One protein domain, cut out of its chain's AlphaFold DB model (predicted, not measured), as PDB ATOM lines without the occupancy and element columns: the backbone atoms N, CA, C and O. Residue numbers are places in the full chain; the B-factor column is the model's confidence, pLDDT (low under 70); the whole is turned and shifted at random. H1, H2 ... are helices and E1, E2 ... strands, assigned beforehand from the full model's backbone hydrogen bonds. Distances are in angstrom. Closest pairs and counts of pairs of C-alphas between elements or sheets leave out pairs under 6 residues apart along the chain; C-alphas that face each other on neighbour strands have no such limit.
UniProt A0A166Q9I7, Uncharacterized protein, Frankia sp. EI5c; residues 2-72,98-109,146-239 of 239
ATOM      1  N   VAL A   2      34.891-111.080  21.677       61.50
ATOM      2  CA  VAL A   2      35.843-110.067  22.184       61.50
ATOM      3  C   VAL A   2      35.449-109.581  23.574       61.50
ATOM      4  O   VAL A   2      34.325-109.125  23.768       61.50
ATOM      5  N   VAL A   3      36.388-109.635  24.517       62.12
ATOM      6  CA  VAL A   3      36.252-109.094  25.872       62.12
ATOM      7  C   VAL A   3      37.290-108.006  26.084       62.12
ATOM      8  O   VAL A   3      38.471-108.198  25.807       62.12
ATOM      9  N   ASP A   4      36.844-106.869  26.592       68.88
ATOM     10  CA  ASP A   4      37.667-105.683  26.755       68.88
ATOM     11  C   ASP A   4      37.747-105.205  28.195       68.88
ATOM     12  O   ASP A   4      36.719-104.973  28.826       68.88
ATOM     13  N   ALA A   5      38.956-104.985  28.699       56.53
ATOM     14  CA  ALA A   5      39.175-104.426  30.027       56.53
ATOM     15  C   ALA A   5      39.286-102.884  30.042       56.53
ATOM     16  O   ALA A   5      39.489-102.300  31.104       56.53
ATOM     17  N   THR A   6      39.139-102.181  28.910       54.72
ATOM     18  CA  THR A   6      39.589-100.778  28.751       54.72
ATOM     19  C   THR A   6      38.672 -99.694  29.284       54.72
ATOM     20  O   THR A   6      38.642 -98.559  28.797       54.72
ATOM     21  N   ALA A   7      37.956 -99.972  30.367       51.00
ATOM     22  CA  ALA A   7      37.496 -98.859  31.173       51.00
ATOM     23  C   ALA A   7      38.708 -98.024  31.583       51.00
ATOM     24  O   ALA A   7      39.528 -98.521  32.338       51.00
ATOM     25  N   ALA A   8      38.814 -96.813  31.019       53.12
ATOM     26  CA  ALA A   8      39.943 -95.899  31.130       53.12
ATOM     27  C   ALA A   8      40.460 -95.823  32.572       53.12
ATOM     28  O   ALA A   8      39.981 -95.026  33.378       53.12
ATOM     29  N   HIS A   9      41.405 -96.702  32.890       60.78
ATOM     30  CA  HIS A   9      42.107 -96.752  34.152       60.78
ATOM     31  C   HIS A   9      43.527 -96.294  33.844       60.78
ATOM     32  O   HIS A   9      44.127 -96.810  32.897       60.78
ATOM     33  N   PRO A  10      44.056 -95.302  34.576       65.75
ATOM     34  CA  PRO A  10      45.361 -94.732  34.259       65.75
ATOM     35  C   PRO A  10      46.497 -95.736  34.485       65.75
ATOM     36  O   PRO A  10      47.548 -95.608  33.868       65.75
ATOM     37  N   ASP A  11      46.283 -96.732  35.350       78.19
ATOM     38  CA  ASP A  11      47.269 -97.770  35.642       78.19
ATOM     39  C   ASP A  11      47.119 -98.979  34.694       78.19
ATOM     40  O   ASP A  11      46.113 -99.698  34.777       78.19
ATOM     41  N   PRO A  12      48.109 -99.241  33.821       75.19
ATOM     42  CA  PRO A  12      48.073-100.369  32.907       75.19
ATOM     43  C   PRO A  12      48.287-101.725  33.599       75.19
ATOM     44  O   PRO A  12      47.827-102.735  33.073       75.19
ATOM     45  N   ALA A  13      48.923-101.792  34.775       81.44
ATOM     46  CA  ALA A  13      49.046-103.051  35.513       81.44
ATOM     47  C   ALA A  13      47.680-103.538  36.019       81.44
ATOM     48  O   ALA A  13      47.383-104.729  35.933       81.44
ATOM     49  N   VAL A  14      46.812-102.616  36.446       81.69
ATOM     50  CA  VAL A  14      45.428-102.922  36.849       81.69
ATOM     51  C   VAL A  14      44.623-103.492  35.678       81.69
ATOM     52  O   VAL A  14      43.944-104.506  35.835       81.69
ATOM     53  N   LEU A  15      44.757-102.912  34.480       79.56
ATOM     54  CA  LEU A  15      44.147-103.458  33.260       79.56
ATOM     55  C   LEU A  15      44.676-104.863  32.935       79.56
ATOM     56  O   LEU A  15      43.917-105.720  32.480       79.56
ATOM     57  N   GLY A  16      45.964-105.092  33.208       80.62
ATOM     58  CA  GLY A  16      46.624-106.391  33.144       80.62
ATOM     59  C   GLY A  16      45.929-107.452  33.995       80.62
ATOM     60  O   GLY A  16      45.433-108.459  33.488       80.62
ATOM     61  N   SER A  17      45.846-107.192  35.299       85.12
ATOM     62  CA  SER A  17      45.247-108.113  36.267       85.12
ATOM     63  C   SER A  17      43.738-108.293  36.072       85.12
ATOM     64  O   SER A  17      43.238-109.405  36.221       85.12
ATOM     65  N   ALA A  18      43.005-107.249  35.675       84.56
ATOM     66  CA  ALA A  18      41.581-107.360  35.357       84.56
ATOM     67  C   ALA A  18      41.326-108.260  34.138       84.56
ATOM     68  O   ALA A  18      40.450-109.126  34.176       84.56
ATOM     69  N   GLY A  19      42.120-108.098  33.073       83.56
ATOM     70  CA  GLY A  19      42.058-108.972  31.902       83.56
ATOM     71  C   GLY A  19      42.387-110.428  32.249       83.56
ATOM     72  O   GLY A  19      41.664-111.334  31.835       83.56
ATOM     73  N   ALA A  20      43.413-110.658  33.073       85.88
ATOM     74  CA  ALA A  20      43.762-111.990  33.568       85.88
ATOM     75  C   ALA A  20      42.641-112.631  34.407       85.88
ATOM     76  O   ALA A  20      42.289-113.785  34.176       85.88
ATOM     77  N   ALA A  21      42.021-111.878  35.321       87.88
ATOM     78  CA  ALA A  21      40.898-112.363  36.124       87.88
ATOM     79  C   ALA A  21      39.675-112.724  35.261       87.88
ATOM     80  O   ALA A  21      39.006-113.729  35.506       87.88
ATOM     81  N   ALA A  22      39.389-111.928  34.226       86.62
ATOM     82  CA  ALA A  22      38.330-112.234  33.270       86.62
ATOM     83  C   ALA A  22      38.645-113.499  32.453       86.62
ATOM     84  O   ALA A  22      37.753-114.325  32.260       86.62
ATOM     85  N   LEU A  23      39.898-113.673  32.012       88.69
ATOM     86  CA  LEU A  23      40.347-114.879  31.315       88.69
ATOM     87  C   LEU A  23      40.186-116.123  32.197       88.69
ATOM     88  O   LEU A  23      39.554-117.083  31.762       88.69
ATOM     89  N   ALA A  24      40.698-116.084  33.430       88.00
ATOM     90  CA  ALA A  24      40.584-117.191  34.376       88.00
ATOM     91  C   ALA A  24      39.117-117.592  34.580       88.00
ATOM     92  O   ALA A  24      38.766-118.752  34.407       88.00
ATOM     93  N   ALA A  25      38.221-116.623  34.792       89.19
ATOM     94  CA  ALA A  25      36.797-116.903  34.958       89.19
ATOM     95  C   ALA A  25      36.140-117.542  33.716       89.19
ATOM     96  O   ALA A  25      35.227-118.365  33.847       89.19
ATOM     97  N   LEU A  26      36.567-117.171  32.504       87.06
ATOM     98  CA  LEU A  26      36.072-117.775  31.263       87.06
ATOM     99  C   LEU A  26      36.537-119.230  31.128       87.06
ATOM    100  O   LEU A  26      35.702-120.096  30.834       87.06
ATOM    101  N   VAL A  27      37.824-119.479  31.396       88.06
ATOM    102  CA  VAL A  27      38.453-120.809  31.363       88.06
ATOM    103  C   VAL A  27      37.878-121.723  32.442       88.06
ATOM    104  O   VAL A  27      37.451-122.824  32.113       88.06
ATOM    105  N   ASP A  28      37.749-121.252  33.684       88.44
ATOM    106  CA  ASP A  28      37.138-121.986  34.807       88.44
ATOM    107  C   ASP A  28      35.718-122.430  34.499       88.44
ATOM    108  O   ASP A  28      35.239-123.476  34.937       88.44
ATOM    109  N   SER A  29      35.011-121.610  33.732       81.88
ATOM    110  CA  SER A  29      33.661-121.959  33.357       81.88
ATOM    111  C   SER A  29      33.655-123.047  32.249       81.88
ATOM    112  O   SER A  29      32.602-123.619  31.967       81.88
ATOM    113  N   GLY A  30      34.789-123.307  31.574       82.69
ATOM    114  CA  GLY A  30      34.989-124.302  30.508       82.69
ATOM    115  C   GLY A  30      34.978-123.768  29.066       82.69
ATOM    116  O   GLY A  30      34.451-124.455  28.199       82.69
ATOM    117  N   LEU A  31      35.405-122.521  28.811       81.19
ATOM    118  CA  LEU A  31      35.550-121.968  27.442       81.19
ATOM    119  C   LEU A  31      37.010-122.028  26.988       81.19
ATOM    120  O   LEU A  31      37.907-121.825  27.808       81.19
ATOM    121  N   ASP A  32      37.234-122.211  25.685       81.50
ATOM    122  CA  ASP A  32      38.554-122.010  25.088       81.50
ATOM    123  C   ASP A  32      38.798-120.510  24.892       81.50
ATOM    124  O   ASP A  32      38.252-119.871  23.985       81.50
ATOM    125  N   ALA A  33      39.545-119.916  25.821       81.94
ATOM    126  CA  ALA A  33      39.818-118.490  25.837       81.94
ATOM    127  C   ALA A  33      41.321-118.203  25.882       81.94
ATOM    128  O   ALA A  33      42.104-118.942  26.489       81.94
ATOM    129  N   VAL A  34      41.701-117.080  25.275       83.69
ATOM    130  CA  VAL A  34      43.070-116.548  25.284       83.69
ATOM    131  C   VAL A  34      43.078-115.078  25.670       83.69
ATOM    132  O   VAL A  34      42.154-114.324  25.352       83.69
ATOM    133  N   ALA A  35      44.143-114.663  26.344       83.31
ATOM    134  CA  ALA A  35      44.432-113.267  26.623       83.31
ATOM    135  C   ALA A  35      45.432-112.737  25.595       83.31
ATOM    136  O   ALA A  35      46.429-113.388  25.290       83.31
ATOM    137  N   VAL A  36      45.180-111.540  25.073       80.25
ATOM    138  CA  VAL A  36      46.016-110.901  24.058       80.25
ATOM    139  C   VAL A  36      46.447-109.521  24.532       80.25
ATOM    140  O   VAL A  36      45.618-108.685  24.898       80.25
ATOM    141  N   VAL A  37      47.753-109.270  24.465       77.69
ATOM    142  CA  VAL A  37      48.352-107.941  24.644       77.69
ATOM    143  C   VAL A  37      48.837-107.454  23.282       77.69
ATOM    144  O   VAL A  37      49.565-108.170  22.598       77.69
ATOM    145  N   VAL A  38      48.434-106.248  22.876       71.44
ATOM    146  CA  VAL A  38      48.744-105.688  21.549       71.44
ATOM    147  C   VAL A  38      49.710-104.508  21.670       71.44
ATOM    148  O   VAL A  38      49.402-103.521  22.334       71.44
ATOM    149  N   GLY A  39      50.827-104.572  20.940       62.00
ATOM    150  CA  GLY A  39      51.746-103.448  20.732       62.00
ATOM    151  C   GLY A  39      52.914-103.350  21.722       62.00
ATOM    152  O   GLY A  39      52.924-103.960  22.789       62.00
ATOM    153  N   ALA A  40      53.913-102.539  21.355       53.56
ATOM    154  CA  ALA A  40      55.192-102.413  22.069       53.56
ATOM    155  C   ALA A  40      55.091-101.740  23.456       53.56
ATOM    156  O   ALA A  40      55.949-101.949  24.304       53.56
ATOM    157  N   GLY A  41      54.027-100.971  23.721       54.84
ATOM    158  CA  GLY A  41      53.760-100.362  25.035       54.84
ATOM    159  C   GLY A  41      53.114-101.309  26.058       54.84
ATOM    160  O   GLY A  41      52.789-100.891  27.168       54.84
ATOM    161  N   GLY A  42      52.892-102.575  25.688       60.75
ATOM    162  CA  GLY A  42      52.144-103.558  26.468       60.75
ATOM    163  C   GLY A  42      52.926-104.276  27.572       60.75
ATOM    164  O   GLY A  42      52.375-105.180  28.191       60.75
ATOM    165  N   GLU A  43      54.179-103.915  27.862       72.62
ATOM    166  CA  GLU A  43      55.009-104.690  28.801       72.62
ATOM    167  C   GLU A  43      54.469-104.719  30.237       72.62
ATOM    168  O   GLU A  43      54.439-105.775  30.864       72.62
ATOM    169  N   LEU A  44      54.026-103.579  30.772       78.50
ATOM    170  CA  LEU A  44      53.443-103.513  32.116       78.50
ATOM    171  C   LEU A  44      52.125-104.298  32.251       78.50
ATOM    172  O   LEU A  44      52.041-105.119  33.170       78.50
ATOM    173  N   PRO A  45      51.119-104.118  31.366       76.75
ATOM    174  CA  PRO A  45      49.900-104.922  31.425       76.75
ATOM    175  C   PRO A  45      50.194-106.406  31.179       76.75
ATOM    176  O   PRO A  45      49.618-107.245  31.867       76.75
ATOM    177  N   ALA A  46      51.130-106.743  30.283       81.62
ATOM    178  CA  ALA A  46      51.547-108.124  30.040       81.62
ATOM    179  C   ALA A  46      52.192-108.762  31.271       81.62
ATOM    180  O   ALA A  46      51.816-109.867  31.638       81.62
ATOM    181  N   ARG A  47      53.126-108.079  31.946       85.19
ATOM    182  CA  ARG A  47      53.766-108.600  33.167       85.19
ATOM    183  C   ARG A  47      52.768-108.762  34.308       85.19
ATOM    184  O   ARG A  47      52.838-109.742  35.042       85.19
ATOM    185  N   ALA A  48      51.853-107.808  34.476       84.81
ATOM    186  CA  ALA A  48      50.802-107.912  35.483       84.81
ATOM    187  C   ALA A  48      49.863-109.090  35.190       84.81
ATOM    188  O   ALA A  48      49.626-109.904  36.079       84.81
ATOM    189  N   ALA A  49      49.414-109.233  33.941       84.38
ATOM    190  CA  ALA A  49      48.590-110.358  33.526       84.38
ATOM    191  C   ALA A  49      49.319-111.698  33.648       84.38
ATOM    192  O   ALA A  49      48.731-112.642  34.152       84.38
ATOM    193  N   ALA A  50      50.590-111.780  33.248       86.81
ATOM    194  CA  ALA A  50      51.392-112.995  33.356       86.81
ATOM    195  C   ALA A  50      51.494-113.468  34.809       86.81
ATOM    196  O   ALA A  50      51.238-114.634  35.071       86.81
ATOM    197  N   ARG A  51      51.780-112.559  35.754       87.69
ATOM    198  CA  ARG A  51      51.807-112.888  37.190       87.69
ATOM    199  C   ARG A  51      50.464-113.414  37.682       87.69
ATOM    200  O   ARG A  51      50.421-114.460  38.307       87.69
ATOM    201  N   THR A  52      49.376-112.710  37.368       86.56
ATOM    202  CA  THR A  52      48.039-113.155  37.776       86.56
ATOM    203  C   THR A  52      47.676-114.495  37.134       86.56
ATOM    204  O   THR A  52      47.115-115.340  37.808       86.56
ATOM    205  N   LEU A  53      47.997-114.731  35.859       88.06
ATOM    206  CA  LEU A  53      47.690-115.993  35.173       88.06
ATOM    207  C   LEU A  53      48.549-117.164  35.652       88.06
ATOM    208  O   LEU A  53      48.062-118.292  35.647       88.06
ATOM    209  N   ASP A  54      49.787-116.912  36.068       90.44
ATOM    210  CA  ASP A  54      50.674-117.918  36.660       90.44
ATOM    211  C   ASP A  54      50.064-118.521  37.935       90.44
ATOM    212  O   ASP A  54      50.047-119.739  38.093       90.44
ATOM    213  N   GLU A  55      49.422-117.695  38.773       89.88
ATOM    214  CA  GLU A  55      48.691-118.152  39.970       89.88
ATOM    215  C   GLU A  55      47.567-119.156  39.644       89.88
ATOM    216  O   GLU A  55      47.221-119.988  40.483       89.88
ATOM    217  N   PHE A  56      47.020-119.111  38.425       85.75
ATOM    218  CA  PHE A  56      45.989-120.034  37.935       85.75
ATOM    219  C   PHE A  56      46.541-121.134  37.012       85.75
ATOM    220  O   PHE A  56      45.764-121.935  36.496       85.75
ATOM    221  N   GLY A  57      47.855-121.179  36.759       89.75
ATOM    222  CA  GLY A  57      48.460-122.105  35.793       89.75
ATOM    223  C   GLY A  57      48.033-121.848  34.340       89.75
ATOM    224  O   GLY A  57      47.995-122.770  33.530       89.75
ATOM    225  N   LEU A  58      47.672-120.604  34.004       90.38
ATOM    226  CA  LEU A  58      47.143-120.194  32.695       90.38
ATOM    227  C   LEU A  58      48.112-119.314  31.898       90.38
ATOM    228  O   LEU A  58      47.699-118.652  30.945       90.38
ATOM    229  N   ILE A  59      49.394-119.281  32.266       88.00
ATOM    230  CA  ILE A  59      50.379-118.411  31.612       88.00
ATOM    231  C   ILE A  59      50.503-118.692  30.105       88.00
ATOM    232  O   ILE A  59      50.600-117.755  29.314       88.00
ATOM    233  N   ASP A  60      50.346-119.953  29.694       86.50
ATOM    234  CA  ASP A  60      50.368-120.387  28.289       86.50
ATOM    235  C   ASP A  60      49.191-119.841  27.457       86.50
ATOM    236  O   ASP A  60      49.183-119.934  26.231       86.50
ATOM    237  N   ARG A  61      48.173-119.260  28.109       85.12
ATOM    238  CA  ARG A  61      47.012-118.630  27.459       85.12
ATOM    239  C   ARG A  61      47.217-117.142  27.175       85.12
ATOM    240  O   ARG A  61      46.329-116.518  26.592       85.12
ATOM    241  N   LEU A  62      48.352-116.566  27.575       84.69
ATOM    242  CA  LEU A  62      48.709-115.177  27.298       84.69
ATOM    243  C   LEU A  62      49.559-115.080  26.029       84.69
ATOM    244  O   LEU A  62      50.674-115.583  25.967       84.69
ATOM    245  N   THR A  63      49.056-114.371  25.024       82.19
ATOM    246  CA  THR A  63      49.781-114.102  23.780       82.19
ATOM    247  C   THR A  63      50.113-112.617  23.666       82.19
ATOM    248  O   THR A  63      49.225-111.762  23.642       82.19
ATOM    249  N   ALA A  64      51.401-112.298  23.552       74.94
ATOM    250  CA  ALA A  64      51.855-110.958  23.193       74.94
ATOM    251  C   ALA A  64      51.966-110.849  21.668       74.94
ATOM    252  O   ALA A  64      52.666-111.638  21.033       74.94
ATOM    253  N   LEU A  65      51.283-109.868  21.076       70.25
ATOM    254  CA  LEU A  65      51.322-109.625  19.638       70.25
ATOM    255  C   LEU A  65      52.078-108.323  19.335       70.25
ATOM    256  O   LEU A  65      51.690-107.256  19.825       70.25
ATOM    257  N   PRO A  66      53.136-108.379  18.503       55.72
ATOM    258  CA  PRO A  66      54.025-107.241  18.257       55.72
ATOM    259  C   PRO A  66      53.412-106.152  17.362       55.72
ATOM    260  O   PRO A  66      54.016-105.100  17.180       55.72
ATOM    261  N   GLY A  67      52.227-106.377  16.793       55.38
ATOM    262  CA  GLY A  67      51.591-105.460  15.853       55.38
ATOM    263  C   GLY A  67      50.067-105.471  15.949       55.38
ATOM    264  O   GLY A  67      49.505-106.175  16.789       55.38
ATOM    265  N   PRO A  68      49.384-104.676  15.113       54.59
ATOM    266  CA  PRO A  68      47.941-104.511  15.191       54.59
ATOM    267  C   PRO A  68      47.213-105.840  14.959       54.59
ATOM    268  O   PRO A  68      47.497-106.565  14.006       54.59
ATOM    269  N   LEU A  69      46.248-106.151  15.826       55.59
ATOM    270  CA  LEU A  69      45.408-107.333  15.675       55.59
ATOM    271  C   LEU A  69      44.216-107.004  14.775       55.59
ATOM    272  O   LEU A  69      43.316-106.263  15.164       55.59
ATOM    273  N   THR A  70      44.170-107.606  13.589       53.19
ATOM    274  CA  THR A  70      42.956-107.619  12.770       53.19
ATOM    275  C   THR A  70      42.110-108.824  13.157       53.19
ATOM    276  O   THR A  70      42.469-109.960  12.862       53.19
ATOM    277  N   LEU A  71      40.971-108.581  13.804       51.78
ATOM    278  CA  LEU A  71      39.953-109.610  13.972       51.78
ATOM    279  C   LEU A  71      39.080-109.649  12.721       51.78
ATOM    280  O   LEU A  71      38.415-108.673  12.385       51.78
ATOM    281  N   SER A  72      39.088-110.778  12.026       46.25
ATOM    282  CA  SER A  72      38.168-111.043  10.923       46.25
ATOM    283  C   SER A  72      37.124-112.042  11.398       46.25
ATOM    284  O   SER A  72      37.467-113.099  11.925       46.25
ATOM    285  N   GLY A  98      39.850-120.638  16.064       59.34
ATOM    286  CA  GLY A  98      39.196-121.622  16.941       59.34
ATOM    287  C   GLY A  98      38.878-121.207  18.381       59.34
ATOM    288  O   GLY A  98      38.382-122.045  19.117       59.34
ATOM    289  N   GLN A  99      39.112-119.955  18.785       68.06
ATOM    290  CA  GLN A  99      38.873-119.516  20.168       68.06
ATOM    291  C   GLN A  99      37.413-119.111  20.423       68.06
ATOM    292  O   GLN A  99      36.835-118.327  19.659       68.06
ATOM    293  N   ASP A 100      36.841-119.547  21.550       67.25
ATOM    294  CA  ASP A 100      35.513-119.113  21.991       67.25
ATOM    295  C   ASP A 100      35.536-117.626  22.398       67.25
ATOM    296  O   ASP A 100      34.639-116.840  22.051       67.25
ATOM    297  N   ALA A 101      36.605-117.195  23.079       73.00
ATOM    298  CA  ALA A 101      36.780-115.822  23.552       73.00
ATOM    299  C   ALA A 101      38.231-115.315  23.471       73.00
ATOM    300  O   ALA A 101      39.186-116.029  23.755       73.00
ATOM    301  N   ILE A 102      38.381-114.036  23.125       76.12
ATOM    302  CA  ILE A 102      39.648-113.301  23.139       76.12
ATOM    303  C   ILE A 102      39.502-112.154  24.138       76.12
ATOM    304  O   ILE A 102      38.606-111.319  23.986       76.12
ATOM    305  N   VAL A 103      40.367-112.118  25.150       80.44
ATOM    306  CA  VAL A 103      40.402-111.073  26.179       80.44
ATOM    307  C   VAL A 103      41.543-110.111  25.885       80.44
ATOM    308  O   VAL A 103      42.703-110.510  25.871       80.44
ATOM    309  N   PHE A 104      41.237-108.835  25.673       76.56
ATOM    310  CA  PHE A 104      42.261-107.807  25.547       76.56
ATOM    311  C   PHE A 104      42.764-107.372  26.916       76.56
ATOM    312  O   PHE A 104      41.992-106.986  27.797       76.56
ATOM    313  N   VAL A 105      44.082-107.412  27.062       73.56
ATOM    314  CA  VAL A 105      44.796-107.049  28.278       73.56
ATOM    315  C   VAL A 105      45.541-105.737  28.021       73.56
ATOM    316  O   VAL A 105      46.545-105.704  27.309       73.56
ATOM    317  N   GLY A 106      45.028-104.642  28.590       66.44
ATOM    318  CA  GLY A 106      45.519-103.277  28.354       66.44
ATOM    319  C   GLY A 106      44.713-102.493  27.311       66.44
ATOM    320  O   GLY A 106      43.793-103.014  26.685       66.44
ATOM    321  N   ALA A 107      45.044-101.207  27.146       58.06
ATOM    322  CA  ALA A 107      44.427-100.346  26.138       58.06
ATOM    323  C   ALA A 107      44.966-100.678  24.740       58.06
ATOM    324  O   ALA A 107      46.182-100.599  24.549       58.06
ATOM    325  N   PRO A 108      44.114-101.011  23.748       49.34
ATOM    326  CA  PRO A 108      44.579-101.052  22.377       49.34
ATOM    327  C   PRO A 108      45.078 -99.645  22.021       49.34
ATOM    328  O   PRO A 108      44.467 -98.657  22.449       49.34
ATOM    329  N   PRO A 109      46.183 -99.524  21.267       43.56
ATOM    330  CA  PRO A 109      46.684 -98.221  20.862       43.56
ATOM    331  C   PRO A 109      45.565 -97.458  20.154       43.56
ATOM    332  O   PRO A 109      44.935 -97.978  19.229       43.56
ATOM    333  N   ARG A 146      32.844 -95.972  23.378       52.94
ATOM    334  CA  ARG A 146      31.678 -95.072  23.519       52.94
ATOM    335  C   ARG A 146      30.322 -95.794  23.509       52.94
ATOM    336  O   ARG A 146      29.290 -95.137  23.643       52.94
ATOM    337  N   GLY A 147      30.312 -97.116  23.342       60.84
ATOM    338  CA  GLY A 147      29.098 -97.930  23.312       60.84
ATOM    339  C   GLY A 147      28.323 -97.935  24.633       60.84
ATOM    340  O   GLY A 147      28.888 -97.754  25.713       60.84
ATOM    341  N   ARG A 148      27.006 -98.174  24.565       75.50
ATOM    342  CA  ARG A 148      26.198 -98.461  25.761       75.50
ATOM    343  C   ARG A 148      26.340 -99.939  26.105       75.50
ATOM    344  O   ARG A 148      26.108-100.803  25.262       75.50
ATOM    345  N   PHE A 149      26.692-100.213  27.356       81.62
ATOM    346  CA  PHE A 149      26.853-101.571  27.863       81.62
ATOM    347  C   PHE A 149      25.796-101.875  28.922       81.62
ATOM    348  O   PHE A 149      25.710-101.186  29.942       81.62
ATOM    349  N   PHE A 150      25.010-102.926  28.706       84.81
ATOM    350  CA  PHE A 150      24.079-103.440  29.702       84.81
ATOM    351  C   PHE A 150      24.854-104.066  30.862       84.81
ATOM    352  O   PHE A 150      25.721-104.918  30.657       84.81
ATOM    353  N   GLY A 151      24.581-103.593  32.082       85.25
ATOM    354  CA  GLY A 151      25.303-104.021  33.284       85.25
ATOM    355  C   GLY A 151      26.790-103.649  33.281       85.25
ATOM    356  O   GLY A 151      27.568-104.191  34.066       85.25
ATOM    357  N   GLY A 152      27.197-102.754  32.372       83.94
ATOM    358  CA  GLY A 152      28.602-102.455  32.092       83.94
ATOM    359  C   GLY A 152      29.360-103.560  31.349       83.94
ATOM    360  O   GLY A 152      30.568-103.413  31.200       83.94
ATOM    361  N   VAL A 153      28.677-104.619  30.885       87.25
ATOM    362  CA  VAL A 153      29.313-105.812  30.303       87.25
ATOM    363  C   VAL A 153      28.928-106.072  28.852       87.25
ATOM    364  O   VAL A 153      29.807-106.261  28.022       87.25
ATOM    365  N   PHE A 154      27.641-106.062  28.502       84.94
ATOM    366  CA  PHE A 154      27.187-106.479  27.166       84.94
ATOM    367  C   PHE A 154      26.926-105.280  26.265       84.94
ATOM    368  O   PHE A 154      26.077-104.451  26.605       84.94
ATOM    369  N   HIS A 155      27.593-105.185  25.112       82.12
ATOM    370  CA  HIS A 155      27.316-104.105  24.165       82.12
ATOM    371  C   HIS A 155      25.875-104.214  23.639       82.12
ATOM    372  O   HIS A 155      25.457-105.257  23.141       82.12
ATOM    373  N   THR A 156      25.082-103.142  23.733       79.69
ATOM    374  CA  THR A 156      23.640-103.199  23.405       79.69
ATOM    375  C   THR A 156      23.332-103.289  21.906       79.69
ATOM    376  O   THR A 156      22.169-103.422  21.515       79.69
ATOM    377  N   GLU A 157      24.349-103.138  21.058       74.44
ATOM    378  CA  GLU A 157      24.203-103.100  19.594       74.44
ATOM    379  C   GLU A 157      25.091-104.100  18.852       74.44
ATOM    380  O   GLU A 157      24.819-104.395  17.694       74.44
ATOM    381  N   LEU A 158      26.139-104.613  19.500       71.25
ATOM    382  CA  LEU A 158      27.149-105.460  18.871       71.25
ATOM    383  C   LEU A 158      27.199-106.757  19.660       71.25
ATOM    384  O   LEU A 158      27.700-106.795  20.782       71.25
ATOM    385  N   GLU A 159      26.625-107.806  19.089       71.44
ATOM    386  CA  GLU A 159      26.687-109.130  19.688       71.44
ATOM    387  C   GLU A 159      28.135-109.631  19.699       71.44
ATOM    388  O   GLU A 159      28.901-109.401  18.761       71.44
ATOM    389  N   GLY A 160      28.528-110.280  20.793       73.56
ATOM    390  CA  GLY A 160      29.875-110.817  20.951       73.56
ATOM    391  C   GLY A 160      30.970-109.815  21.312       73.56
ATOM    392  O   GLY A 160      32.141-110.200  21.358       73.56
ATOM    393  N   VAL A 161      30.591-108.563  21.586       78.19
ATOM    394  CA  VAL A 161      31.459-107.542  22.177       78.19
ATOM    395  C   VAL A 161      31.082-107.361  23.641       78.19
ATOM    396  O   VAL A 161      29.965-106.946  23.977       78.19
ATOM    397  N   PHE A 162      32.037-107.653  24.515       82.19
ATOM    398  CA  PHE A 162      31.884-107.564  25.957       82.19
ATOM    399  C   PHE A 162      32.932-106.641  26.560       82.19
ATOM    400  O   PHE A 162      34.027-106.475  26.028       82.19
ATOM    401  N   ARG A 163      32.598-106.080  27.714       84.06
ATOM    402  CA  ARG A 163      33.495-105.273  28.526       84.06
ATOM    403  C   ARG A 163      33.545-105.816  29.945       84.06
ATOM    404  O   ARG A 163      32.540-106.276  30.476       84.06
ATOM    405  N   VAL A 164      34.707-105.736  30.564       84.44
ATOM    406  CA  VAL A 164      34.897-105.976  31.988       84.44
ATOM    407  C   VAL A 164      35.416-104.706  32.656       84.44
ATOM    408  O   VAL A 164      35.941-103.788  32.024       84.44
ATOM    409  N   SER A 165      35.162-104.624  33.951       84.38
ATOM    410  CA  SER A 165      35.633-103.586  34.852       84.38
ATOM    411  C   SER A 165      37.156-103.659  34.950       84.38
ATOM    412  O   SER A 165      37.699-104.761  34.903       84.38
ATOM    413  N   PRO A 166      37.854-102.527  35.150       78.06
ATOM    414  CA  PRO A 166      39.277-102.558  35.449       78.06
ATOM    415  C   PRO A 166      39.516-102.969  36.914       78.06
ATOM    416  O   PRO A 166      40.633-103.268  37.299       78.06
ATOM    417  N   ASP A 167      38.466-102.989  37.739       82.38
ATOM    418  CA  ASP A 167      38.508-103.502  39.104       82.38
ATOM    419  C   ASP A 167      38.548-105.044  39.081       82.38
ATOM    420  O   ASP A 167      37.566-105.653  38.634       82.38
ATOM    421  N   PRO A 168      39.632-105.688  39.559       73.81
ATOM    422  CA  PRO A 168      39.756-107.144  39.556       73.81
ATOM    423  C   PRO A 168      38.664-107.842  40.382       73.81
ATOM    424  O   PRO A 168      38.244-108.939  40.008       73.81
ATOM    425  N   GLU A 169      38.124-107.200  41.430       84.44
ATOM    426  CA  GLU A 169      37.014-107.760  42.220       84.44
ATOM    427  C   GLU A 169      35.724-107.897  41.399       84.44
ATOM    428  O   GLU A 169      34.854-108.714  41.710       84.44
ATOM    429  N   LEU A 170      35.584-107.097  40.339       86.44
ATOM    430  CA  LEU A 170      34.437-107.116  39.436       86.44
ATOM    431  C   LEU A 170      34.730-107.873  38.139       86.44
ATOM    432  O   LEU A 170      33.826-108.522  37.612       86.44
ATOM    433  N   ALA A 171      35.970-107.828  37.648       86.12
ATOM    434  CA  ALA A 171      36.369-108.439  36.385       86.12
ATOM    435  C   ALA A 171      36.134-109.957  36.369       86.12
ATOM    436  O   ALA A 171      35.556-110.471  35.411       86.12
ATOM    437  N   GLY A 172      36.483-110.665  37.449       87.38
ATOM    438  CA  GLY A 172      36.228-112.105  37.581       87.38
ATOM    439  C   GLY A 172      34.730-112.454  37.527       87.38
ATOM    440  O   GLY A 172      34.302-113.200  36.641       87.38
ATOM    441  N   PRO A 173      33.880-111.884  38.407       90.62
ATOM    442  CA  PRO A 173      32.430-112.084  38.352       90.62
ATOM    443  C   PRO A 173      31.788-111.720  37.007       90.62
ATOM    444  O   PRO A 173      30.854-112.394  36.568       90.62
ATOM    445  N   GLN A 174      32.281-110.680  36.331       90.06
ATOM    446  CA  GLN A 174      31.813-110.305  34.996       90.06
ATOM    447  C   GLN A 174      32.273-111.296  33.923       90.06
ATOM    448  O   GLN A 174      31.464-111.672  33.078       90.06
ATOM    449  N   GLY A 175      33.514-111.787  33.990       88.56
ATOM    450  CA  GLY A 175      34.014-112.870  33.139       88.56
ATOM    451  C   GLY A 175      33.163-114.133  33.273       88.56
ATOM    452  O   GLY A 175      32.726-114.701  32.273       88.56
ATOM    453  N   ARG A 176      32.795-114.504  34.506       91.25
ATOM    454  CA  ARG A 176      31.865-115.615  34.761       91.25
ATOM    455  C   ARG A 176      30.490-115.362  34.143       91.25
ATOM    456  O   ARG A 176      29.918-116.262  33.535       91.25
ATOM    457  N   TRP A 177      29.960-114.145  34.260       92.12
ATOM    458  CA  TRP A 177      28.676-113.786  33.652       92.12
ATOM    459  C   TRP A 177      28.702-113.890  32.121       92.12
ATOM    460  O   TRP A 177      27.778-114.455  31.532       92.12
ATOM    461  N   ILE A 178      29.775-113.414  31.482       89.69
ATOM    462  CA  ILE A 178      30.009-113.603  30.042       89.69
ATOM    463  C   ILE A 178      30.046-115.100  29.717       89.69
ATOM    464  O   ILE A 178      29.395-115.541  28.772       89.69
ATOM    465  N   GLY A 179      30.729-115.900  30.537       86.25
ATOM    466  CA  GLY A 179      30.770-117.349  30.384       86.25
ATOM    467  C   GLY A 179      29.385-118.008  30.408       86.25
ATOM    468  O   GLY A 179      29.085-118.848  29.558       86.25
ATOM    469  N   GLU A 180      28.521-117.645  31.357       89.81
ATOM    470  CA  GLU A 180      27.147-118.173  31.417       89.81
ATOM    471  C   GLU A 180      26.347-117.825  30.154       89.81
ATOM    472  O   GLU A 180      25.583-118.655  29.655       89.81
ATOM    473  N   TYR A 181      26.541-116.618  29.611       88.00
ATOM    474  CA  TYR A 181      25.918-116.213  28.353       88.00
ATOM    475  C   TYR A 181      26.418-117.065  27.185       88.00
ATOM    476  O   TYR A 181      25.603-117.643  26.473       88.00
ATOM    477  N   LEU A 182      27.738-117.215  27.031       85.06
ATOM    478  CA  LEU A 182      28.350-117.975  25.934       85.06
ATOM    479  C   LEU A 182      27.954-119.456  25.917       85.06
ATOM    480  O   LEU A 182      27.877-120.057  24.850       85.06
ATOM    481  N   ARG A 183      27.609-120.029  27.074       83.25
ATOM    482  CA  ARG A 183      27.109-121.412  27.183       83.25
ATOM    483  C   ARG A 183      25.600-121.552  27.011       83.25
ATOM    484  O   ARG A 183      25.065-122.631  27.250       83.25
ATOM    485  N   GLY A 184      24.892-120.469  26.695       85.12
ATOM    486  CA  GLY A 184      23.429-120.459  26.612       85.12
ATOM    487  C   GLY A 184      22.723-120.660  27.957       85.12
ATOM    488  O   GLY A 184      21.504-120.826  28.010       85.12
ATOM    489  N   ARG A 185      23.469-120.636  29.071       89.75
ATOM    490  CA  ARG A 185      22.923-120.780  30.428       89.75
ATOM    491  C   ARG A 185      22.307-119.489  30.931       89.75
ATOM    492  O   ARG A 185      21.440-119.532  31.798       89.75
ATOM    493  N   TYR A 186      22.705-118.353  30.375       90.75
ATOM    494  CA  TYR A 186      22.131-117.047  30.655       90.75
ATOM    495  C   TYR A 186      21.587-116.423  29.369       90.75
ATOM    496  O   TYR A 186      22.304-116.299  28.381       90.75
ATOM    497  N   LEU A 187      20.329-115.972  29.400       89.56
ATOM    498  CA  LEU A 187      19.712-115.263  28.282       89.56
ATOM    499  C   LEU A 187      19.577-113.772  28.597       89.56
ATOM    500  O   LEU A 187      18.988-113.384  29.618       89.56
ATOM    501  N   LEU A 188      20.101-112.934  27.698       89.19
ATOM    502  CA  LEU A 188      19.965-111.481  27.780       89.19
ATOM    503  C   LEU A 188      18.484-111.068  27.737       89.19
ATOM    504  O   LEU A 188      17.674-111.713  27.068       89.19
ATOM    505  N   PRO A 189      18.096-110.000  28.455       88.50
ATOM    506  CA  PRO A 189      16.774-109.425  28.275       88.50
ATOM    507  C   PRO A 189      16.646-108.819  26.869       88.50
ATOM    508  O   PRO A 189      17.636-108.574  26.183       88.50
ATOM    509  N   ALA A 190      15.414-108.545  26.433       86.25
ATOM    510  CA  ALA A 190      15.180-107.919  25.133       86.25
ATOM    511  C   ALA A 190      15.940-106.586  25.006       86.25
ATOM    512  O   ALA A 190      16.033-105.818  25.966       86.25
ATOM    513  N   ARG A 191      16.424-106.264  23.799       82.62
ATOM    514  CA  ARG A 191      17.220-105.049  23.532       82.62
ATOM    515  C   ARG A 191      16.556-103.766  24.042       82.62
ATOM    516  O   ARG A 191      17.226-102.897  24.590       82.62
ATOM    517  N   SER A 192      15.236-103.650  23.904       83.62
ATOM    518  CA  SER A 192      14.470-102.503  24.410       83.62
ATOM    519  C   SER A 192      14.610-102.317  25.926       83.62
ATOM    520  O   SER A 192      14.662-101.184  26.397       83.62
ATOM    521  N   VAL A 193      14.724-103.411  26.685       85.38
ATOM    522  CA  VAL A 193      14.979-103.401  28.132       85.38
ATOM    523  C   VAL A 193      16.430-103.010  28.409       85.38
ATOM    524  O   VAL A 193      16.669-102.129  29.230       85.38
ATOM    525  N   MET A 194      17.385-103.584  27.671       84.69
ATOM    526  CA  MET A 194      18.813-103.267  27.814       84.69
ATOM    527  C   MET A 194      19.122-101.778  27.576       84.69
ATOM    528  O   MET A 194      19.968-101.209  28.259       84.69
ATOM    529  N   ILE A 195      18.436-101.140  26.618       81.88
ATOM    530  CA  ILE A 195      18.619 -99.715  26.286       81.88
ATOM    531  C   ILE A 195      17.967 -98.796  27.323       81.88
ATOM    532  O   ILE A 195      18.508 -97.725  27.608       81.88
ATOM    533  N   ARG A 196      16.799 -99.181  27.856       79.31
ATOM    534  CA  ARG A 196      16.050 -98.383  28.841       79.31
ATOM    535  C   ARG A 196      16.712 -98.391  30.210       79.31
ATOM    536  O   ARG A 196      16.706 -97.363  30.876       79.31
ATOM    537  N   ASP A 197      17.290 -99.520  30.604       69.75
ATOM    538  CA  ASP A 197      17.990 -99.652  31.878       69.75
ATOM    539  C   ASP A 197      19.390-100.263  31.696       69.75
ATOM    540  O   ASP A 197      19.648-101.406  32.089       69.75
ATOM    541  N   PRO A 198      20.341 -99.504  31.122       61.72
ATOM    542  CA  PRO A 198      21.723 -99.965  31.007       61.72
ATOM    543  C   PRO A 198      22.382-100.133  32.389       61.72
ATOM    544  O   PRO A 198      23.403-100.810  32.517       61.72
ATOM    545  N   ALA A 199      21.790 -99.534  33.433       57.28
ATOM    546  CA  ALA A 199      22.293 -99.488  34.799       57.28
ATOM    547  C   ALA A 199      21.669-100.534  35.740       57.28
ATOM    548  O   ALA A 199      22.027-100.542  36.924       57.28
ATOM    549  N   ALA A 200      20.807-101.434  35.244       56.53
ATOM    550  CA  ALA A 200      20.147-102.477  36.039       56.53
ATOM    551  C   ALA A 200      21.148-103.258  36.916       56.53
ATOM    552  O   ALA A 200      20.878-103.568  38.081       56.53
ATOM    553  N   ALA A 201      22.364-103.442  36.392       54.28
ATOM    554  CA  ALA A 201      23.545-103.920  37.100       54.28
ATOM    555  C   ALA A 201      24.757-102.998  36.861       54.28
ATOM    556  O   ALA A 201      25.818-103.482  36.531       54.28
ATOM    557  N   GLY A 202      24.620-101.669  36.896       57.03
ATOM    558  CA  GLY A 202      25.682-100.746  36.458       57.03
ATOM    559  C   GLY A 202      26.859-100.600  37.437       57.03
ATOM    560  O   GLY A 202      26.649-100.410  38.636       57.03
ATOM    561  N   VAL A 203      28.092-100.585  36.905       57.75
ATOM    562  CA  VAL A 203      29.395-100.474  37.621       57.75
ATOM    563  C   VAL A 203      29.544 -99.173  38.436       57.75
ATOM    564  O   VAL A 203      30.410 -99.056  39.290       57.75
ATOM    565  N   ARG A 204      28.649 -98.192  38.252       60.12
ATOM    566  CA  ARG A 204      28.619 -96.932  39.027       60.12
ATOM    567  C   ARG A 204      28.134 -97.085  40.473       60.12
ATOM    568  O   ARG A 204      28.038 -96.099  41.199       60.12
ATOM    569  N   ARG A 205      27.755 -98.294  40.883       67.19
ATOM    570  CA  ARG A 205      27.354 -98.603  42.258       67.19
ATOM    571  C   ARG A 205      28.561 -99.130  43.036       67.19
ATOM    572  O   ARG A 205      29.417 -99.762  42.430       67.19
ATOM    573  N   PRO A 206      28.593 -98.968  44.372       79.31
ATOM    574  CA  PRO A 206      29.579 -99.653  45.205       79.31
ATOM    575  C   PRO A 206      29.650-101.143  44.847       79.31
ATOM    576  O   PRO A 206      28.590-101.760  44.685       79.31
ATOM    577  N   ALA A 207      30.854-101.717  44.762       81.62
ATOM    578  CA  ALA A 207      31.095-103.081  44.274       81.62
ATOM    579  C   ALA A 207      30.139-104.118  44.891       81.62
ATOM    580  O   ALA A 207      29.479-104.877  44.187       81.62
ATOM    581  N   ARG A 208      29.904-104.062  46.208       84.62
ATOM    582  CA  ARG A 208      28.931-104.942  46.889       84.62
ATOM    583  C   ARG A 208      27.503-104.837  46.339       84.62
ATOM    584  O   ARG A 208      26.818-105.846  46.170       84.62
ATOM    585  N   ARG A 209      27.021-103.618  46.070       84.44
ATOM    586  CA  ARG A 209      25.684-103.390  45.491       84.44
ATOM    587  C   ARG A 209      25.636-103.832  44.033       84.44
ATOM    588  O   ARG A 209      24.607-104.358  43.612       84.44
ATOM    589  N   TYR A 210      26.731-103.643  43.296       85.62
ATOM    590  CA  TYR A 210      26.888-104.164  41.942       85.62
ATOM    591  C   TYR A 210      26.762-105.688  41.932       85.62
ATOM    592  O   TYR A 210      25.869-106.212  41.275       85.62
ATOM    593  N   LEU A 211      27.559-106.389  42.741       87.69
ATOM    594  CA  LEU A 211      27.574-107.852  42.810       87.69
ATOM    595  C   LEU A 211      26.217-108.429  43.234       87.69
ATOM    596  O   LEU A 211      25.752-109.417  42.667       87.69
ATOM    597  N   LYS A 212      25.514-107.778  44.171       88.25
ATOM    598  CA  LYS A 212      24.143-108.174  44.534       88.25
ATOM    599  C   LYS A 212      23.164-108.010  43.363       88.25
ATOM    600  O   LYS A 212      22.290-108.859  43.173       88.25
ATOM    601  N   GLY A 213      23.298-106.927  42.594       87.31
ATOM    602  CA  GLY A 213      22.531-106.691  41.371       87.31
ATOM    603  C   GLY A 213      22.834-107.734  40.295       87.31
ATOM    604  O   GLY A 213      21.908-108.352  39.779       87.31
ATOM    605  N   LEU A 214      24.117-108.003  40.052       88.25
ATOM    606  CA  LEU A 214      24.603-109.029  39.134       88.25
ATOM    607  C   LEU A 214      24.039-110.411  39.481       88.25
ATOM    608  O   LEU A 214      23.491-111.087  38.620       88.25
ATOM    609  N   ALA A 215      24.080-110.812  40.754       89.75
ATOM    610  CA  ALA A 215      23.525-112.092  41.188       89.75
ATOM    611  C   ALA A 215      22.007-112.191  40.947       89.75
ATOM    612  O   ALA A 215      21.491-113.261  40.621       89.75
ATOM    613  N   ARG A 216      21.268-111.085  41.114       90.38
ATOM    614  CA  ARG A 216      19.836-111.035  40.782       90.38
ATOM    615  C   ARG A 216      19.616-111.165  39.278       90.38
ATOM    616  O   ARG A 216      18.743-111.931  38.881       90.38
ATOM    617  N   GLU A 217      20.396-110.448  38.478       92.12
ATOM    618  CA  GLU A 217      20.306-110.500  37.021       92.12
ATOM    619  C   GLU A 217      20.628-111.902  36.497       92.12
ATOM    620  O   GLU A 217      19.857-112.442  35.714       92.12
ATOM    621  N   LEU A 218      21.684-112.543  37.004       90.94
ATOM    622  CA  LEU A 218      22.035-113.924  36.669       90.94
ATOM    623  C   LEU A 218      20.866-114.880  36.907       90.94
ATOM    624  O   LEU A 218      20.487-115.617  36.002       90.94
ATOM    625  N   ARG A 219      20.216-114.816  38.077       92.56
ATOM    626  CA  ARG A 219      19.018-115.631  38.351       92.56
ATOM    627  C   ARG A 219      17.893-115.362  37.353       92.56
ATOM    628  O   ARG A 219      17.253-116.301  36.884       92.56
ATOM    629  N   GLN A 220      17.648-114.097  37.017       92.25
ATOM    630  CA  GLN A 220      16.622-113.737  36.037       92.25
ATOM    631  C   GLN A 220      16.976-114.241  34.633       92.25
ATOM    632  O   GLN A 220      16.107-114.765  33.940       92.25
ATOM    633  N   GLY A 221      18.238-114.144  34.224       92.06
ATOM    634  CA  GLY A 221      18.702-114.643  32.935       92.06
ATOM    635  C   GLY A 221      18.746-116.157  32.833       92.06
ATOM    636  O   GLY A 221      18.410-116.673  31.772       92.06
ATOM    637  N   HIS A 222      19.042-116.873  33.918       92.75
ATOM    638  CA  HIS A 222      18.881-118.327  33.981       92.75
ATOM    639  C   HIS A 222      17.416-118.731  33.829       92.75
ATOM    640  O   HIS A 222      17.104-119.633  33.059       92.75
ATOM    641  N   ALA A 223      16.495-118.031  34.501       92.50
ATOM    642  CA  ALA A 223      15.066-118.284  34.337       92.50
ATOM    643  C   ALA A 223      14.602-118.018  32.894       92.50
ATOM    644  O   ALA A 223      13.793-118.775  32.358       92.50
ATOM    645  N   ARG A 224      15.128-116.974  32.239       93.75
ATOM    646  CA  ARG A 224      14.864-116.702  30.816       93.75
ATOM    647  C   ARG A 224      15.444-117.789  29.908       93.75
ATOM    648  O   ARG A 224      14.725-118.269  29.041       93.75
ATOM    649  N   ALA A 225      16.692-118.200  30.129       90.44
ATOM    650  CA  ALA A 225      17.345-119.255  29.356       90.44
ATOM    651  C   ALA A 225      16.603-120.588  29.489       90.44
ATOM    652  O   ALA A 225      16.264-121.197  28.483       90.44
ATOM    653  N   SER A 226      16.259-120.985  30.716       92.81
ATOM    654  CA  SER A 226      15.482-122.195  30.997       92.81
ATOM    655  C   SER A 226      14.139-122.195  30.259       92.81
ATOM    656  O   SER A 226      13.817-123.164  29.578       92.81
ATOM    657  N   ARG A 227      13.392-121.080  30.296       92.19
ATOM    658  CA  ARG A 227      12.125-120.930  29.551       92.19
ATOM    659  C   ARG A 227      12.293-121.006  28.034       92.19
ATOM    660  O   ARG A 227      11.348-121.371  27.347       92.19
ATOM    661  N   ALA A 228      13.462-120.633  27.522       87.00
ATOM    662  CA  ALA A 228      13.782-120.656  26.101       87.00
ATOM    663  C   ALA A 228      14.485-121.954  25.653       87.00
ATOM    664  O   ALA A 228      14.853-122.056  24.486       87.00
ATOM    665  N   GLY A 229      14.690-122.927  26.552       88.62
ATOM    666  CA  GLY A 229      15.362-124.190  26.234       88.62
ATOM    667  C   GLY A 229      16.888-124.098  26.139       88.62
ATOM    668  O   GLY A 229      17.488-124.861  25.394       88.62
ATOM    669  N   TYR A 230      17.511-123.174  26.880       84.75
ATOM    670  CA  TYR A 230      18.961-122.925  26.889       84.75
ATOM    671  C   TYR A 230      19.544-122.667  25.494       84.75
ATOM    672  O   TYR A 230      20.438-123.390  25.047       84.75
ATOM    673  N   PRO A 231      19.047-121.640  24.782       77.88
ATOM    674  CA  PRO A 231      19.586-121.318  23.476       77.88
ATOM    675  C   PRO A 231      21.043-120.887  23.641       77.88
ATOM    676  O   PRO A 231      21.342-119.967  24.406       77.88
ATOM    677  N   LEU A 232      21.947-121.530  22.904       75.25
ATOM    678  CA  LEU A 232      23.284-120.978  22.719       75.25
ATOM    679  C   LEU A 232      23.143-119.589  22.082       75.25
ATOM    680  O   LEU A 232      22.246-119.401  21.249       75.25
ATOM    681  N   PRO A 233      23.990-118.612  22.448       66.56
ATOM    682  CA  PRO A 233      24.054-117.366  21.708       66.56
ATOM    683  C   PRO A 233      24.460-117.722  20.284       66.56
ATOM    684  O   PRO A 233      25.585-118.145  20.021       66.56
ATOM    685  N   VAL A 234      23.476-117.673  19.390       53.75
ATOM    686  CA  VAL A 234      23.623-118.072  17.998       53.75
ATOM    687  C   VAL A 234      24.702-117.165  17.407       53.75
ATOM    688  O   VAL A 234      24.489-115.954  17.352       53.75
ATOM    689  N   PRO A 235      25.847-117.689  16.929       44.09
ATOM    690  CA  PRO A 235      26.671-116.909  16.017       44.09
ATOM    691  C   PRO A 235      25.755-116.587  14.844       44.09
ATOM    692  O   PRO A 235      25.190-117.531  14.306       44.09
ATOM    693  N   ALA A 236      25.545-115.309  14.510       35.56
ATOM    694  CA  ALA A 236      24.504-114.785  13.611       35.56
ATOM    695  C   ALA A 236      24.454-115.403  12.188       35.56
ATOM    696  O   ALA A 236      24.663-114.724  11.184       35.56
ATOM    697  N   ARG A 237      24.151-116.700  12.114       32.31
ATOM    698  CA  ARG A 237      24.013-117.606  10.974       32.31
ATOM    699  C   ARG A 237      23.173-118.809  11.412       32.31
ATOM    700  O   ARG A 237      23.643-119.937  11.500       32.31
ATOM    701  N   ALA A 238      21.907-118.547  11.691       31.25
ATOM    702  CA  ALA A 238      20.852-119.550  11.607       31.25
ATOM    703  C   ALA A 238      19.530-118.827  11.332       31.25
ATOM    704  O   ALA A 238      18.663-118.759  12.202       31.25
ATOM    705  N   ARG A 239      19.445-118.195  10.156       29.25
ATOM    706  CA  ARG A 239      18.231-117.954   9.359       29.25
ATOM    707  C   ARG A 239      18.596-117.219   8.078       29.25
ATOM    708  O   ARG A 239      19.362-116.235   8.176       29.25
TER     709      ARG A 239
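This is residues 2 to 72, 98 to 109 and 146 to 239 of the 239 residues of an uncharacterized protein of Frankia sp. EI5c (UniProt A0A166Q9I7). Look for a twisted sheet of five parallel strands with a row of helices, H2, H1, H3 and H5, side by side and running the same way; H1, H2 and H3 cover one face of the sheet, making two layers, while H5 lies past H3, beyond the sheet. The small helix H4 lies out beyond edge strand E5, with residues 146 to 160 between them. You have 177 printed residues with five named helices and five named strands, in the order E1 H1 E2 H2 E3 E4 E5 H3 H4 H5; the sheet order is E3 E2 E4 E1 E5 and the class is mixed. The whole is compact, with a radius of gyration of the C-alphas of 15.7 A and spans of 45 by 39 by 30 A.

Start at E1, residues 2 to 4, an inner strand parallel to E5, residues 161 to 163, where N 162 and O 2 are 2.8 A apart. E1 is also parallel to E4, residues 101 to 104, with N 3 and O 102 at 2.8 A. E2, residues 33 to 38, is parallel to E4, with N 36 and O 103 at 2.8 A. E3, residues 62 to 65, is parallel to E2, with N 63 and O 35 at 2.8 A. H1, residues 12 to 28, is over E2 and E4 at a height over the sheet of 8.1 A; E1, H1, E2 form a split strand-helix-strand unit, parallel strands joined through a helix with E4 between them, its crossover right-handed. H2, residues 43 to 54, is on the same face, over E3 and E2; E2, H2, E3 form an unsplit unit, also right-handed. H1 and H2 touch at Gly 16 and Pro 45, their closest C-alphas, 4.0 A apart. H3, residues 168 to 182, is on the sheet and touches H1; the closest C-alphas, of Ala 22 and Gly 175, are 4.4 A apart. H5, residues 207 to 227, touches H3 at a shallow tilt of 7 degrees, the closest C-alphas, of Leu 170 and Ala 207, being 7.1 A apart. H4, residues 191 to 196, touches no helix. Every O i to N i+4 pair is within hydrogen-bond range in H1, H2, H4 and H5, and 9 of 11 in H3.

Find C-alpha 2 at (35.843, -110.067, 22.184), where E1 begins. H1 is 24.3 A long, E2 16.2 A, H2 16.0 A and H3 20.8 A. H5 runs 29.9 A to C-alpha 227 at (12.125, -120.930, 29.551).

The C-alphas farthest apart, of Ala 40 and Arg 227, are 47.5 A apart. Residues 73 to 97 and 110 to 145 are not printed; the C-alpha gaps are 12.2 A and 15.6 A. Of the links printed whole, none is long. Mean pLDDT of the printed part is 77.0; 45 residues are under 70, among them 2 to 10 and 233 to 239.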